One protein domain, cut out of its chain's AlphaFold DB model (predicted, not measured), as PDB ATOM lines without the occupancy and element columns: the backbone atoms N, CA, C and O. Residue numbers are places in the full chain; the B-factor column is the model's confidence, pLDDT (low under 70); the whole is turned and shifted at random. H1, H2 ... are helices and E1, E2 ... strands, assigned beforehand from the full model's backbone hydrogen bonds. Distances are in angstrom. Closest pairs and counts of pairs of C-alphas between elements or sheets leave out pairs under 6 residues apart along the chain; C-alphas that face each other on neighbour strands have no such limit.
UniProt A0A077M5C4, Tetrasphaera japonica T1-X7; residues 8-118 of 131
ATOM      1  N   VAL A   8      16.154 -41.920 -44.094       98.12
ATOM      2  CA  VAL A   8      17.382 -41.932 -44.894       98.12
ATOM      3  C   VAL A   8      18.133 -40.637 -44.602       98.12
ATOM      4  O   VAL A   8      17.522 -39.570 -44.497       98.12
ATOM      5  N   SER A   9      19.446 -40.718 -44.429       97.81
ATOM      6  CA  SER A   9      20.291 -39.549 -44.195       97.81
ATOM      7  C   SER A   9      21.657 -39.721 -44.846       97.81
ATOM      8  O   SER A   9      22.103 -40.843 -45.073       97.81
ATOM      9  N   PHE A  10      22.345 -38.613 -45.110       98.00
ATOM     10  CA  PHE A  10      23.764 -38.693 -45.431       98.00
ATOM     11  C   PHE A  10      24.570 -39.105 -44.197       98.00
ATOM     12  O   PHE A  10      24.179 -38.846 -43.051       98.00
ATOM     13  N   ASP A  11      25.693 -39.764 -44.448       97.25
ATOM     14  CA  ASP A  11      26.630 -40.269 -43.455       97.25
ATOM     15  C   ASP A  11      27.478 -39.138 -42.857       97.25
ATOM     16  O   ASP A  11      28.666 -38.985 -43.140       97.25
ATOM     17  N   LEU A  12      26.825 -38.310 -42.045       96.38
ATOM     18  CA  LEU A  12      27.435 -37.218 -41.302       96.38
ATOM     19  C   LEU A  12      27.630 -37.627 -39.840       96.38
ATOM     20  O   LEU A  12      26.917 -38.477 -39.297       96.38
ATOM     21  N   ALA A  13      28.580 -36.985 -39.164       96.94
ATOM     22  CA  ALA A  13      28.877 -37.284 -37.766       96.94
ATOM     23  C   ALA A  13      27.642 -37.091 -36.865       96.94
ATOM     24  O   ALA A  13      27.334 -37.931 -36.018       96.94
ATOM     25  N   GLU A  14      26.892 -36.013 -37.075       95.31
ATOM     26  CA  GLU A  14      25.712 -35.664 -36.289       95.31
ATOM     27  C   GLU A  14      24.562 -36.654 -36.505       95.31
ATOM     28  O   GLU A  14      23.865 -37.026 -35.554       95.31
ATOM     29  N   THR A  15      24.363 -37.110 -37.745       94.50
ATOM     30  CA  THR A  15      23.282 -38.039 -38.104       94.50
ATOM     31  C   THR A  15      23.598 -39.444 -37.600       94.50
ATOM     32  O   THR A  15      22.709 -40.101 -37.057       94.50
ATOM     33  N   ARG A  16      24.870 -39.863 -37.644       95.56
ATOM     34  CA  ARG A  16      25.376 -41.083 -36.992       95.56
ATOM     35  C   ARG A  16      25.115 -41.075 -35.489       95.56
ATOM     36  O   ARG A  16      24.576 -42.042 -34.956       95.56
ATOM     37  N   VAL A  17      25.451 -39.980 -34.801       95.81
ATOM     38  CA  VAL A  17      25.209 -39.848 -33.353       95.81
ATOM     39  C   VAL A  17      23.713 -39.885 -33.040       95.81
ATOM     40  O   VAL A  17      23.295 -40.550 -32.090       95.81
ATOM     41  N   SER A  18      22.897 -39.201 -33.840       93.88
ATOM     42  CA  SER A  18      21.460 -39.078 -33.586       93.88
ATOM     43  C   SER A  18      20.704 -40.370 -33.879       93.88
ATOM     44  O   SER A  18      19.980 -40.850 -33.013       93.88
ATOM     45  N   ALA A  19      20.887 -40.962 -35.058       95.81
ATOM     46  CA  ALA A  19      20.102 -42.112 -35.500       95.81
ATOM     47  C   ALA A  19      20.747 -43.469 -35.178       95.81
ATOM     48  O   ALA A  19      20.035 -44.460 -35.081       95.81
ATOM     49  N   GLY A  20      22.060 -43.548 -34.942       95.94
ATOM     50  CA  GLY A  20      22.711 -44.816 -34.601       95.94
ATOM     51  C   GLY A  20      22.505 -45.879 -35.683       95.94
ATOM     52  O   GLY A  20      22.888 -45.672 -36.825       95.94
ATOM     53  N   ASP A  21      21.903 -47.009 -35.326       96.31
ATOM     54  CA  ASP A  21      21.552 -48.124 -36.216       96.31
ATOM     55  C   ASP A  21      20.096 -48.072 -36.724       96.31
ATOM     56  O   ASP A  21      19.614 -49.019 -37.342       96.31
ATOM     57  N   SER A  22      19.381 -46.971 -36.472       97.62
ATOM     58  CA  SER A  22      17.953 -46.835 -36.769       97.62
ATOM     59  C   SER A  22      17.644 -46.037 -38.043       97.62
ATOM     60  O   SER A  22      16.534 -45.520 -38.197       97.62
ATOM     61  N   ALA A  23      18.626 -45.852 -38.923       97.69
ATOM     62  CA  ALA A  23      18.486 -45.131 -40.185       97.69
ATOM     63  C   ALA A  23      19.342 -45.770 -41.280       97.69
ATOM     64  O   ALA A  23      20.359 -46.407 -40.996       97.69
ATOM     65  N   LEU A  24      18.945 -45.553 -42.532       98.44
ATOM     66  CA  LEU A  24      19.800 -45.839 -43.679       98.44
ATOM     67  C   LEU A  24      20.732 -44.649 -43.906       98.44
ATOM     68  O   LEU A  24      20.278 -43.502 -43.954       98.44
ATOM     69  N   PHE A  25      22.026 -44.931 -44.038       98.31
ATOM     70  CA  PHE A  25      23.046 -43.922 -44.302       98.31
ATOM     71  C   PHE A  25      23.585 -44.062 -45.712       98.31
ATOM     72  O   PHE A  25      23.899 -45.165 -46.157       98.31
ATOM     73  N   VAL A  26      23.728 -42.923 -46.373       98.44
ATOM     74  CA  VAL A  26      24.239 -42.807 -47.737       98.44
ATOM     75  C   VAL A  26      25.472 -41.910 -47.729       98.44
ATOM     76  O   VAL A  26      25.567 -40.999 -46.909       98.44
ATOM     77  N   ALA A  27      26.435 -42.165 -48.613       97.44
ATOM     78  CA  ALA A  27      27.628 -41.330 -48.718       97.44
ATOM     79  C   ALA A  27      27.263 -39.864 -49.011       97.44
ATOM     80  O   ALA A  27      26.319 -39.587 -49.751       97.44
ATOM     81  N   ASP A  28      28.012 -38.922 -48.436       95.12
ATOM     82  CA  ASP A  28      27.776 -37.492 -48.653       95.12
ATOM     83  C   ASP A  28      27.822 -37.139 -50.153       95.12
ATOM     84  O   ASP A  28      28.738 -37.535 -50.876       95.12
ATOM     85  N   GLY A  29      26.802 -36.418 -50.621       93.75
ATOM     86  CA  GLY A  29      26.636 -36.025 -52.022       93.75
ATOM     87  C   GLY A  29      26.161 -37.127 -52.981       93.75
ATOM     88  O   GLY A  29      25.907 -36.823 -54.148       93.75
ATOM     89  N   ASP A  30      25.993 -38.375 -52.533       98.00
ATOM     90  CA  ASP A  30      25.478 -39.460 -53.374       98.00
ATOM     91  C   ASP A  30      23.945 -39.414 -53.468       98.00
ATOM     92  O   ASP A  30      23.210 -40.049 -52.711       98.00
ATOM     93  N   LEU A  31      23.454 -38.616 -54.417       97.88
ATOM     94  CA  LEU A  31      22.019 -38.457 -54.656       97.88
ATOM     95  C   LEU A  31      21.352 -39.737 -55.168       97.88
ATOM     96  O   LEU A  31      20.206 -39.990 -54.806       97.88
ATOM     97  N   ASN A  32      22.045 -40.538 -55.982       98.50
ATOM     98  CA  ASN A  32      21.476 -41.779 -56.510       98.50
ATOM     99  C   ASN A  32      21.309 -42.799 -55.382       98.50
ATOM    100  O   ASN A  32      20.212 -43.313 -55.200       98.50
ATOM    101  N   GLY A  33      22.334 -42.978 -54.542       98.50
ATOM    102  CA  GLY A  33      22.225 -43.831 -53.358       98.50
ATOM    103  C   GLY A  33      21.123 -43.378 -52.393       98.50
ATOM    104  O   GLY A  33      20.492 -44.205 -51.736       98.50
ATOM    105  N   PHE A  34      20.836 -42.073 -52.324       98.56
ATOM    106  CA  PHE A  34      19.740 -41.547 -51.508       98.56
ATOM    107  C   PHE A  34      18.369 -41.941 -52.068       98.56
ATOM    108  O   PHE A  34      17.487 -42.325 -51.298       98.56
ATOM    109  N   VAL A  35      18.195 -41.867 -53.391       98.44
ATOM    110  CA  VAL A  35      16.980 -42.330 -54.077       98.44
ATOM    111  C   VAL A  35      16.812 -43.836 -53.891       98.44
ATOM    112  O   VAL A  35      15.761 -44.253 -53.411       98.44
ATOM    113  N   ASP A  36      17.860 -44.624 -54.139       98.62
ATOM    114  CA  ASP A  36      17.840 -46.084 -53.983       98.62
ATOM    115  C   ASP A  36      17.453 -46.495 -52.550       98.62
ATOM    116  O   ASP A  36      16.670 -47.421 -52.336       98.62
ATOM    117  N   ALA A  37      17.958 -45.782 -51.537       98.56
ATOM    118  CA  ALA A  37      17.612 -46.034 -50.140       98.56
ATOM    119  C   ALA A  37      16.146 -45.693 -49.815       98.56
ATOM    120  O   ALA A  37      15.527 -46.371 -48.993       98.56
ATOM    121  N   ILE A  38      15.575 -44.658 -50.441       98.06
ATOM    122  CA  ILE A  38      14.141 -44.364 -50.319       98.06
ATOM    123  C   ILE A  38      13.322 -45.464 -50.996       98.06
ATOM    124  O   ILE A  38      12.371 -45.951 -50.388       98.06
ATOM    125  N   GLU A  39      13.678 -45.864 -52.218       98.25
ATOM    126  CA  GLU A  39      12.990 -46.929 -52.961       98.25
ATOM    127  C   GLU A  39      13.001 -48.245 -52.179       98.25
ATOM    128  O   GLU A  39      11.945 -48.839 -51.971       98.25
ATOM    129  N   LEU A  40      14.149 -48.619 -51.606       98.19
ATOM    130  CA  LEU A  40      14.266 -49.769 -50.711       98.19
ATOM    131  C   LEU A  40      13.252 -49.706 -49.559       98.19
ATOM    132  O   LEU A  40      12.591 -50.697 -49.258       98.19
ATOM    133  N   LEU A  41      13.101 -48.545 -48.914       96.31
ATOM    134  CA  LEU A  41      12.108 -48.387 -47.851       96.31
ATOM    135  C   LEU A  41      10.675 -48.447 -48.377       96.31
ATOM    136  O   LEU A  41       9.799 -48.885 -47.638       96.31
ATOM    137  N   LEU A  42      10.387 -47.998 -49.596       93.81
ATOM    138  CA  LEU A  42       9.044 -48.097 -50.178       93.81
ATOM    139  C   LEU A  42       8.666 -49.555 -50.466       93.81
ATOM    140  O   LEU A  42       7.544 -49.966 -50.141       93.81
ATOM    141  N   ASP A  43       9.615 -50.331 -50.981       95.94
ATOM    142  CA  ASP A  43       9.411 -51.718 -51.395       95.94
ATOM    143  C   ASP A  43       9.457 -52.718 -50.230       95.94
ATOM    144  O   ASP A  43       8.789 -53.752 -50.289       95.94
ATOM    145  N   ASP A  44      10.175 -52.405 -49.144       96.00
ATOM    146  CA  ASP A  44      10.327 -53.292 -47.986       96.00
ATOM    147  C   ASP A  44       9.550 -52.790 -46.746       96.00
ATOM    148  O   ASP A  44      10.063 -52.007 -45.934       96.00
ATOM    149  N   PRO A  45       8.290 -53.232 -46.548       93.25
ATOM    150  CA  PRO A  45       7.498 -52.851 -45.383       93.25
ATOM    151  C   PRO A  45       8.049 -53.394 -44.061       93.25
ATOM    152  O   PRO A  45       7.813 -52.767 -43.028       93.25
ATOM    153  N   GLU A  46       8.755 -54.527 -44.059       95.31
ATOM    154  CA  GLU A  46       9.343 -55.085 -42.836       95.31
ATOM    155  C   GLU A  46      10.510 -54.221 -42.367       95.31
ATOM    156  O   GLU A  46      10.579 -53.851 -41.195       95.31
ATOM    157  N   LEU A  47      11.371 -53.807 -43.299       96.81
ATOM    158  CA  LEU A  47      12.479 -52.905 -43.009       96.81
ATOM    159  C   LEU A  47      11.988 -51.559 -42.461       96.81
ATOM    160  O   LEU A  47      12.576 -51.026 -41.517       96.81
ATOM    161  N   ARG A  48      10.886 -51.014 -42.998       95.62
ATOM    162  CA  ARG A  48      10.283 -49.783 -42.454       95.62
ATOM    163  C   ARG A  48       9.858 -49.934 -41.001       95.62
ATOM    164  O   ARG A  48      10.043 -48.996 -40.224       95.62
ATOM    165  N   VAL A  49       9.247 -51.068 -40.663       95.94
ATOM    166  CA  VAL A  49       8.783 -51.360 -39.305       95.94
ATOM    167  C   VAL A  49       9.982 -51.528 -38.377       95.94
ATOM    168  O   VAL A  49      10.034 -50.853 -37.353       95.94
ATOM    169  N   ASP A  50      10.978 -52.330 -38.755       97.06
ATOM    170  CA  ASP A  50      12.183 -52.558 -37.947       97.06
ATOM    171  C   ASP A  50      12.934 -51.251 -37.646       97.06
ATOM    172  O   ASP A  50      13.147 -50.895 -36.482       97.06
ATOM    173  N   LEU A  51      13.271 -50.480 -38.685       97.62
ATOM    174  CA  LEU A  51      13.948 -49.195 -38.511       97.62
ATOM    175  C   LEU A  51      13.078 -48.212 -37.731       97.62
ATOM    176  O   LEU A  51      13.584 -47.494 -36.872       97.62
ATOM    177  N   GLY A  52      11.770 -48.197 -37.983       96.00
ATOM    178  CA  GLY A  52      10.818 -47.370 -37.254       96.00
ATOM    179  C   GLY A  52      10.799 -47.651 -35.753       96.00
ATOM    180  O   GLY A  52      10.907 -46.718 -34.952       96.00
ATOM    181  N   MET A  53      10.734 -48.928 -35.376       95.75
ATOM    182  CA  MET A  53      10.735 -49.389 -33.988       95.75
ATOM    183  C   MET A  53      12.049 -49.047 -33.287       95.75
ATOM    184  O   MET A  53      12.027 -48.414 -32.228       95.75
ATOM    185  N   LYS A  54      13.197 -49.359 -33.904       96.81
ATOM    186  CA  LYS A  54      14.524 -48.983 -33.380       96.81
ATOM    187  C   LYS A  54      14.630 -47.479 -33.160       96.81
ATOM    188  O   LYS A  54      15.097 -47.014 -32.120       96.81
ATOM    189  N   ALA A  55      14.148 -46.710 -34.130       96.38
ATOM    190  CA  ALA A  55      14.245 -45.265 -34.122       96.38
ATOM    191  C   ALA A  55      13.356 -44.631 -33.042       96.38
ATOM    192  O   ALA A  55      13.737 -43.611 -32.464       96.38
ATOM    193  N   ARG A  56      12.186 -45.217 -32.766       94.75
ATOM    194  CA  ARG A  56      11.301 -44.791 -31.674       94.75
ATOM    195  C   ARG A  56      11.896 -45.138 -30.317       94.75
ATOM    196  O   ARG A  56      12.050 -44.242 -29.490       94.75
ATOM    197  N   HIS A  57      12.335 -46.382 -30.146       93.62
ATOM    198  CA  HIS A  57      12.972 -46.845 -28.917       93.62
ATOM    199  C   HIS A  57      14.178 -45.977 -28.535       93.62
ATOM    200  O   HIS A  57      14.328 -45.561 -27.386       93.62
ATOM    201  N   ARG A  58      15.023 -45.631 -29.513       94.62
ATOM    202  CA  ARG A  58      16.165 -44.733 -29.305       94.62
ATOM    203  C   ARG A  58      15.739 -43.343 -28.837       94.62
ATOM    204  O   ARG A  58      16.404 -42.760 -27.980       94.62
ATOM    205  N   VAL A  59      14.658 -42.799 -29.394       94.31
ATOM    206  CA  VAL A  59      14.152 -41.493 -28.964       94.31
ATOM    207  C   VAL A  59      13.693 -41.546 -27.518       94.31
ATOM    208  O   VAL A  59      14.167 -40.743 -26.727       94.31
ATOM    209  N   GLU A  60      12.858 -42.514 -27.161       91.00
ATOM    210  CA  GLU A  60      12.299 -42.638 -25.809       91.00
ATOM    211  C   GLU A  60      13.379 -42.855 -24.741       91.00
ATOM    212  O   GLU A  60      13.265 -42.360 -23.621       91.00
ATOM    213  N   THR A  61      14.456 -43.562 -25.084       89.50
ATOM    214  CA  THR A  61      15.491 -43.954 -24.114       89.50
ATOM    215  C   THR A  61      16.694 -43.014 -24.052       89.50
ATOM    216  O   THR A  61      17.304 -42.879 -22.989       89.50
ATOM    217  N   ILE A  62      17.070 -42.366 -25.162       90.25
ATOM    218  CA  ILE A  62      18.324 -41.594 -25.267       90.25
ATOM    219  C   ILE A  62      18.072 -40.121 -25.601       90.25
ATOM    220  O   ILE A  62      18.767 -39.244 -25.077       90.25
ATOM    221  N   LEU A  63      17.112 -39.839 -26.484       91.62
ATOM    222  CA  LEU A  63      16.893 -38.492 -27.030       91.62
ATOM    223  C   LEU A  63      15.700 -37.762 -26.398       91.62
ATOM    224  O   LEU A  63      15.424 -36.624 -26.771       91.62
ATOM    225  N   ASP A  64      15.013 -38.389 -25.444       90.56
ATOM    226  CA  ASP A  64      13.871 -37.807 -24.750       90.56
ATOM    227  C   ASP A  64      14.279 -36.577 -23.926       90.56
ATOM    228  O   ASP A  64      15.361 -36.513 -23.333       90.56
ATOM    229  N   TRP A  65      13.399 -35.578 -23.863       89.12
ATOM    230  CA  TRP A  65      13.706 -34.326 -23.181       89.12
ATOM    231  C   TRP A  65      13.790 -34.470 -21.659       89.12
ATOM    232  O   TRP A  65      14.519 -33.718 -21.021       89.12
ATOM    233  N   ARG A  66      13.096 -35.431 -21.044       86.31
ATOM    234  CA  ARG A  66      13.091 -35.619 -19.585       86.31
ATOM    235  C   ARG A  66      14.462 -36.024 -19.030       86.31
ATOM    236  O   ARG A  66      14.946 -35.321 -18.137       86.31
ATOM    237  N   PRO A  67      15.134 -37.087 -19.523       83.75
ATOM    238  CA  PRO A  67      16.485 -37.411 -19.073       83.75
ATOM    239  C   PRO A  67      17.497 -36.321 -19.456       83.75
ATOM    240  O   PRO A  67      18.455 -36.096 -18.713       83.75
ATOM    241  N   GLN A  68      17.286 -35.604 -20.566       88.00
ATOM    242  CA  GLN A  68      18.148 -34.484 -20.961       88.00
ATOM    243  C   GLN A  68      17.990 -33.282 -20.019       88.00
ATOM    244  O   GLN A  68      18.990 -32.741 -19.553       88.00
ATOM    245  N   ALA A  69      16.761 -32.905 -19.662       89.31
ATOM    246  CA  ALA A  69      16.469 -31.821 -18.728       89.31
ATOM    247  C   ALA A  69      17.131 -32.066 -17.369       89.31
ATOM    248  O   ALA A  69      17.791 -31.171 -16.845       89.31
ATOM    249  N   HIS A  70      17.052 -33.297 -16.853       86.81
ATOM    250  CA  HIS A  70      17.762 -33.687 -15.636       86.81
ATOM    251  C   HIS A  70      19.275 -33.426 -15.750       86.81
ATOM    252  O   HIS A  70      19.858 -32.782 -14.879       86.81
ATOM    253  N   ARG A  71      19.916 -33.859 -16.847       88.94
ATOM    254  CA  ARG A  71      21.356 -33.635 -17.082       88.94
ATOM    255  C   ARG A  71      21.709 -32.150 -17.163       88.94
ATOM    256  O   ARG A  71      22.702 -31.736 -16.566       88.94
ATOM    257  N   TYR A  72      20.904 -31.356 -17.868       90.94
ATOM    258  CA  TYR A  72      21.108 -29.912 -17.974       90.94
ATOM    259  C   TYR A  72      20.996 -29.222 -16.614       90.94
ATOM    260  O   TYR A  72      21.870 -28.429 -16.268       90.94
ATOM    261  N   VAL A  73      19.974 -29.546 -15.819       91.12
ATOM    262  CA  VAL A  73      19.823 -28.970 -14.476       91.12
ATOM    263  C   VAL A  73      21.000 -29.357 -13.582       91.12
ATOM    264  O   VAL A  73      21.570 -28.473 -12.954       91.12
ATOM    265  N   CYS A  74      21.448 -30.619 -13.598       90.69
ATOM    266  CA  CYS A  74      22.641 -31.030 -12.852       90.69
ATOM    267  C   CYS A  74      23.896 -30.241 -13.258       90.69
ATOM    268  O   CYS A  74      24.701 -29.889 -12.396       90.69
ATOM    269  N   ALA A  75      24.071 -29.943 -14.549       93.94
ATOM    270  CA  ALA A  75      25.193 -29.133 -15.019       93.94
ATOM    271  C   ALA A  75      25.128 -27.695 -14.474       93.94
ATOM    272  O   ALA A  75      26.136 -27.175 -13.994       93.94
ATOM    273  N   PHE A  76      23.948 -27.065 -14.491       94.06
ATOM    274  CA  PHE A  76      23.764 -25.733 -13.906       94.06
ATOM    275  C   PHE A  76      23.937 -25.732 -12.388       94.06
ATOM    276  O   PHE A  76      24.615 -24.854 -11.859       94.06
ATOM    277  N   ASP A  77      23.380 -26.717 -11.687       93.31
ATOM    278  CA  ASP A  77      23.525 -26.850 -10.239       93.31
ATOM    279  C   ASP A  77      25.004 -27.001  -9.845       93.31
ATOM    280  O   ASP A  77      25.453 -26.338  -8.911       93.31
ATOM    281  N   ALA A  78      25.791 -27.771 -10.607       93.62
ATOM    282  CA  ALA A  78      27.229 -27.914 -10.385       93.62
ATOM    283  C   ALA A  78      27.991 -26.588 -10.552       93.62
ATOM    284  O   ALA A  78      28.833 -26.256  -9.718       93.62
ATOM    285  N   VAL A  79      27.681 -25.808 -11.592       96.75
ATOM    286  CA  VAL A  79      28.301 -24.489 -11.822       96.75
ATOM    287  C   VAL A  79      27.897 -23.479 -10.743       96.75
ATOM    288  O   VAL A  79      28.701 -22.631 -10.359       96.75
ATOM    289  N   LEU A  80      26.665 -23.569 -10.239       96.69
ATOM    290  CA  LEU A  80      26.114 -22.648  -9.243       96.69
ATOM    291  C   LEU A  80      26.371 -23.079  -7.787       96.69
ATOM    292  O   LEU A  80      26.025 -22.334  -6.871       96.69
ATOM    293  N   GLY A  81      26.958 -24.257  -7.554       95.44
ATOM    294  CA  GLY A  81      27.178 -24.802  -6.210       95.44
ATOM    295  C   GLY A  81      25.886 -25.189  -5.479       95.44
ATOM    296  O   GLY A  81      25.830 -25.140  -4.251       95.44
ATOM    297  N   LEU A  82      24.834 -25.539  -6.220       93.19
ATOM    298  CA  LEU A  82      23.543 -25.948  -5.673       93.19
ATOM    299  C   LEU A  82      23.503 -27.468  -5.491       93.19
ATOM    300  O   LEU A  82      23.956 -28.223  -6.347       93.19
ATOM    301  N   VAL A  83      22.917 -27.924  -4.384       84.94
ATOM    302  CA  VAL A  83      22.620 -29.344  -4.159       84.94
ATOM    303  C   VAL A  83      21.108 -29.507  -4.170       84.94
ATOM    304  O   VAL A  83      20.423 -29.110  -3.228       84.94
ATOM    305  N   ARG A  84      20.583 -30.059  -5.263       80.00
ATOM    306  CA  ARG A  84      19.161 -30.361  -5.442       80.00
ATOM    307  C   ARG A  84      18.976 -31.850  -5.717       80.00
ATOM    308  O   ARG A  84      19.895 -32.530  -6.167       80.00
ATOM    309  N   GLY A  85      17.781 -32.356  -5.415       73.94
ATOM    310  CA  GLY A  85      17.359 -33.681  -5.867       73.94
ATOM    311  C   GLY A  85      17.172 -33.724  -7.391       73.94
ATOM    312  O   GLY A  85      17.259 -32.683  -8.046       73.94
ATOM    313  N   PRO A  86      16.894 -34.903  -7.967       71.88
ATOM    314  CA  PRO A  86      16.713 -35.050  -9.407       71.88
ATOM    315  C   PRO A  86      15.616 -34.110  -9.918       71.88
ATOM    316  O   PRO A  86      14.450 -34.223  -9.542       71.88
ATOM    317  N   ALA A  87      15.992 -33.184 -10.800       71.75
ATOM    318  CA  ALA A  87      15.062 -32.285 -11.466       71.75
ATOM    319  C   ALA A  87      14.493 -32.971 -12.711       71.75
ATOM    320  O   ALA A  87      14.921 -32.715 -13.837       71.75
ATOM    321  N   MET A  88      13.552 -33.890 -12.504       69.44
ATOM    322  CA  MET A  88      12.747 -34.407 -13.604       69.44
ATOM    323  C   MET A  88      11.503 -33.538 -13.754       69.44
ATOM    324  O   MET A  88      10.703 -33.491 -12.818       69.44
ATOM    325  N   PRO A  89      11.304 -32.866 -14.902       72.88
ATOM    326  CA  PRO A  89      10.036 -32.207 -15.149       72.88
ATOM    327  C   PRO A  89       8.917 -33.254 -15.104       72.88
ATOM    328  O   PRO A  89       9.021 -34.350 -15.680       72.88
ATOM    329  N   GLU A  90       7.866 -32.921 -14.363       77.88
ATOM    330  CA  GLU A  90       6.616 -33.661 -14.395       77.88
ATOM    331  C   GLU A  90       5.996 -33.488 -15.784       77.88
ATOM    332  O   GLU A  90       6.017 -32.393 -16.353       77.88
ATOM    333  N   LEU A  91       5.512 -34.586 -16.368       70.75
ATOM    334  CA  LEU A  91       4.783 -34.488 -17.625       70.75
ATOM    335  C   LEU A  91       3.462 -33.788 -17.346       70.75
ATOM    336  O   LEU A  91       2.774 -34.120 -16.381       70.75
ATOM    337  N   ALA A  92       3.090 -32.856 -18.220       76.25
ATOM    338  CA  ALA A  92       1.705 -32.429 -18.264       76.25
ATOM    339  C   ALA A  92       0.823 -33.680 -18.444       76.25
ATOM    340  O   ALA A  92       1.225 -34.598 -19.171       76.25
ATOM    341  N   PRO A  93      -0.354 -33.740 -17.797       76.31
ATOM    342  CA  PRO A  93      -1.294 -34.813 -18.072       76.31
ATOM    343  C   PRO A  93      -1.557 -34.866 -19.584       76.31
ATOM    344  O   PRO A  93      -1.536 -33.813 -20.238       76.31
ATOM    345  N   PRO A  94      -1.775 -36.066 -20.154       71.19
ATOM    346  CA  PRO A  94      -2.093 -36.179 -21.567       71.19
ATOM    347  C   PRO A  94      -3.276 -35.265 -21.883       71.19
ATOM    348  O   PRO A  94      -4.204 -35.119 -21.080       71.19
ATOM    349  N   SER A  95      -3.224 -34.613 -23.046       72.62
ATOM    350  CA  SER A  95      -4.396 -33.888 -23.533       72.62
ATOM    351  C   SER A  95      -5.575 -34.861 -23.629       72.62
ATOM    352  O   SER A  95      -5.343 -36.049 -23.877       72.62
ATOM    353  N   PRO A  96      -6.822 -34.399 -23.419       71.75
ATOM    354  CA  PRO A  96      -7.984 -35.256 -23.599       71.75
ATOM    355  C   PRO A  96      -7.897 -35.917 -24.971       71.75
ATOM    356  O   PRO A  96      -7.569 -35.229 -25.943       71.75
ATOM    357  N   ALA A  97      -8.178 -37.220 -25.027       65.00
ATOM    358  CA  ALA A  97      -8.295 -37.953 -26.280       65.00
ATOM    359  C   ALA A  97      -9.107 -37.117 -27.276       65.00
ATOM    360  O   ALA A  97     -10.234 -36.698 -26.979       65.00
ATOM    361  N   ILE A  98      -8.524 -36.817 -28.438       61.81
ATOM    362  CA  ILE A  98      -9.322 -36.294 -29.541       61.81
ATOM    363  C   ILE A  98     -10.221 -37.454 -29.948       61.81
ATOM    364  O   ILE A  98      -9.714 -38.541 -30.186       61.81
ATOM    365  N   VAL A  99     -11.540 -37.243 -29.988       54.03
ATOM    366  CA  VAL A  99     -12.509 -38.283 -30.377       54.03
ATOM    367  C   VAL A  99     -12.029 -38.960 -31.669       54.03
ATOM    368  O   VAL A  99     -12.013 -38.331 -32.727       54.03
ATOM    369  N   GLY A 100     -11.593 -40.215 -31.551       64.62
ATOM    370  CA  GLY A 100     -10.842 -40.954 -32.562       64.62
ATOM    371  C   GLY A 100     -10.368 -42.309 -32.024       64.62
ATOM    372  O   GLY A 100     -10.600 -42.631 -30.859       64.62
ATOM    373  N   ASP A 101      -9.756 -43.109 -32.895       69.19
ATOM    374  CA  ASP A 101      -9.241 -44.444 -32.574       69.19
ATOM    375  C   ASP A 101      -7.813 -44.313 -32.016       69.19
ATOM    376  O   ASP A 101      -6.826 -44.328 -32.755       69.19
ATOM    377  N   ASP A 102      -7.711 -44.045 -30.712       75.94
ATOM    378  CA  ASP A 102      -6.424 -43.914 -30.028       75.94
ATOM    379  C   ASP A 102      -5.682 -45.257 -30.017       75.94
ATOM    380  O   ASP A 102      -6.240 -46.309 -29.703       75.94
ATOM    381  N   ILE A 103      -4.389 -45.207 -30.328       83.00
ATOM    382  CA  ILE A 103      -3.529 -46.389 -30.412       83.00
ATOM    383  C   ILE A 103      -2.764 -46.538 -29.105       83.00
ATOM    384  O   ILE A 103      -2.066 -45.612 -28.687       83.00
ATOM    385  N   ASP A 104      -2.851 -47.717 -28.489       86.69
ATOM    386  CA  ASP A 104      -2.005 -48.061 -27.350       86.69
ATOM    387  C   ASP A 104      -0.550 -48.215 -27.816       86.69
ATOM    388  O   ASP A 104      -0.184 -49.179 -28.490       86.69
ATOM    389  N   LEU A 105       0.279 -47.223 -27.486       85.62
ATOM    390  CA  LEU A 105       1.692 -47.193 -27.860       85.62
ATOM    391  C   LEU A 105       2.563 -48.091 -26.967       85.62
ATOM    392  O   LEU A 105       3.717 -48.324 -27.323       85.62
ATOM    393  N   GLU A 106       2.038 -48.563 -25.833       86.31
ATOM    394  CA  GLU A 106       2.744 -49.453 -24.904       86.31
ATOM    395  C   GLU A 106       2.577 -50.931 -25.297       86.31
ATOM    396  O   GLU A 106       3.426 -51.766 -24.971       86.31
ATOM    397  N   ASP A 107       1.527 -51.272 -26.050       91.00
ATOM    398  CA  ASP A 107       1.383 -52.594 -26.656       91.00
ATOM    399  C   ASP A 107       2.249 -52.698 -27.923       91.00
ATOM    400  O   ASP A 107       1.957 -52.140 -28.985       91.00
ATOM    401  N   ALA A 108       3.330 -53.472 -27.820       88.56
ATOM    402  CA  ALA A 108       4.278 -53.673 -28.908       88.56
ATOM    403  C   ALA A 108       3.652 -54.293 -30.172       88.56
ATOM    404  O   ALA A 108       4.106 -53.990 -31.277       88.56
ATOM    405  N   ASN A 109       2.628 -55.144 -30.043       91.38
ATOM    406  CA  ASN A 109       1.957 -55.752 -31.194       91.38
ATOM    407  C   ASN A 109       1.076 -54.724 -31.906       91.38
ATOM    408  O   ASN A 109       1.147 -54.604 -33.129       91.38
ATOM    409  N   VAL A 110       0.302 -53.950 -31.139       91.38
ATOM    410  CA  VAL A 110      -0.542 -52.864 -31.660       91.38
ATOM    411  C   VAL A 110       0.319 -51.809 -32.353       91.38
ATOM    412  O   VAL A 110       0.041 -51.422 -33.487       91.38
ATOM    413  N   LEU A 111       1.418 -51.398 -31.718       91.06
ATOM    414  CA  LEU A 111       2.355 -50.438 -32.287       91.06
ATOM    415  C   LEU A 111       3.011 -50.963 -33.573       91.06
ATOM    416  O   LEU A 111       3.115 -50.221 -34.550       91.06
ATOM    417  N   THR A 112       3.434 -52.230 -33.596       92.44
ATOM    418  CA  THR A 112       4.028 -52.861 -34.786       92.44
ATOM    419  C   THR A 112       3.041 -52.876 -35.949       92.44
ATOM    420  O   THR A 112       3.394 -52.490 -37.067       92.44
ATOM    421  N   GLU A 113       1.794 -53.270 -35.688       91.44
ATOM    422  CA  GLU A 113       0.750 -53.300 -36.710       91.44
ATOM    423  C   GLU A 113       0.415 -51.893 -37.212       91.44
ATOM    424  O   GLU A 113       0.339 -51.666 -38.420       91.44
ATOM    425  N   PHE A 114       0.327 -50.909 -36.314       91.00
ATOM    426  CA  PHE A 114       0.170 -49.512 -36.703       91.00
ATOM    427  C   PHE A 114       1.331 -49.023 -37.575       91.00
ATOM    428  O   PHE A 114       1.112 -48.383 -38.604       91.00
ATOM    429  N   MET A 115       2.583 -49.331 -37.220       91.19
ATOM    430  CA  MET A 115       3.741 -48.926 -38.022       91.19
ATOM    431  C   MET A 115       3.724 -49.524 -39.432       91.19
ATOM    432  O   MET A 115       4.222 -48.879 -40.363       91.19
ATOM    433  N   ARG A 116       3.148 -50.721 -39.586       90.81
ATOM    434  CA  ARG A 116       2.986 -51.423 -40.862       90.81
ATOM    435  C   ARG A 116       1.875 -50.827 -41.724       90.81
ATOM    436  O   ARG A 116       2.041 -50.717 -42.940       90.81
ATOM    437  N   THR A 117       0.747 -50.475 -41.112       88.50
ATOM    438  CA  THR A 117      -0.478 -50.076 -41.821       88.50
ATOM    439  C   THR A 117      -0.637 -48.570 -41.977       88.50
ATOM    440  O   THR A 117      -1.305 -48.132 -42.915       88.50
ATOM    441  N   ARG A 118       0.017 -47.752 -41.142       84.31
ATOM    442  CA  ARG A 118      -0.063 -46.286 -41.223       84.31
ATOM    443  C   ARG A 118       0.213 -45.776 -42.640       84.31
ATOM    444  O   ARG A 118       1.147 -46.206 -43.318       84.31
TER     445      ARG A 118
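What this domain is: This is residues 8 to 118 of the 131 residues of a protein of Tetrasphaera japonica T1-X7 (UniProt A0A077M5C4). A tiny two-stranded sheet, E1 and E2, lies between H1 and H2 in the corner that H2 makes with the long helix H3; H4 carries H3's end onward, and H5 packs on H3's residues 45 to 53, reached by a long loop of which residues 92 to 102 stick out. The printed part has 111 residues, in the order E1 H1 E2 H2 H3 H4 H5, mostly helix, with the sheet parallel. It is loose, with a radius of gyration of the C-alphas of 18.9 A, and flat, spanning 54 by 42 by 20 A.

How they stand to each other: Look first at E1, residues 8 to 10, and E2, residues 24 to 26: they are parallel at 33 degrees, with N 9 and O 24 2.9 A apart, within hydrogen-bond range. The closest C-alphas of E2 and H2, residues 31 to 43, are those of Val 26 and Phe 34, 6.0 A. Those of E1 and H1, residues 13 to 19, are Ser 9 and Thr 15, 7.0 A. H2 and H3, residues 45 to 63, are close but not clearly touching, Leu 41 to Arg 48 at 5.9 A between C-alphas, about perpendicular at 73 degrees. H5, residues 108 to 117, touches H3, its closest C-alphas being Val 49 and Met 115, 5.7 A, at a steep tilt of 53 degrees, opposite ways. H4, residues 65 to 80, meets H3 only through their link. In H1 to H5 every O i to N i+4 pair is within hydrogen-bond range.

Where its parts are: Find C-alpha 8 at (17.382, -41.932, -44.894), where E1 begins. H2 is 18.6 A long; H3 runs 25.1 A from C-alpha 45 at (7.498, -52.851, -45.383), H4 22.0 A. H5 ends at C-alpha 117, (-0.478, -50.076, -41.821).

The domain as a whole: The C-alphas farthest apart are those of Asp 43 and Gly 81, 55.5 A. The printed part has no cut; the link from H4 to H5 is long. Residue 88 and residues 97 to 101 have pLDDT under 70.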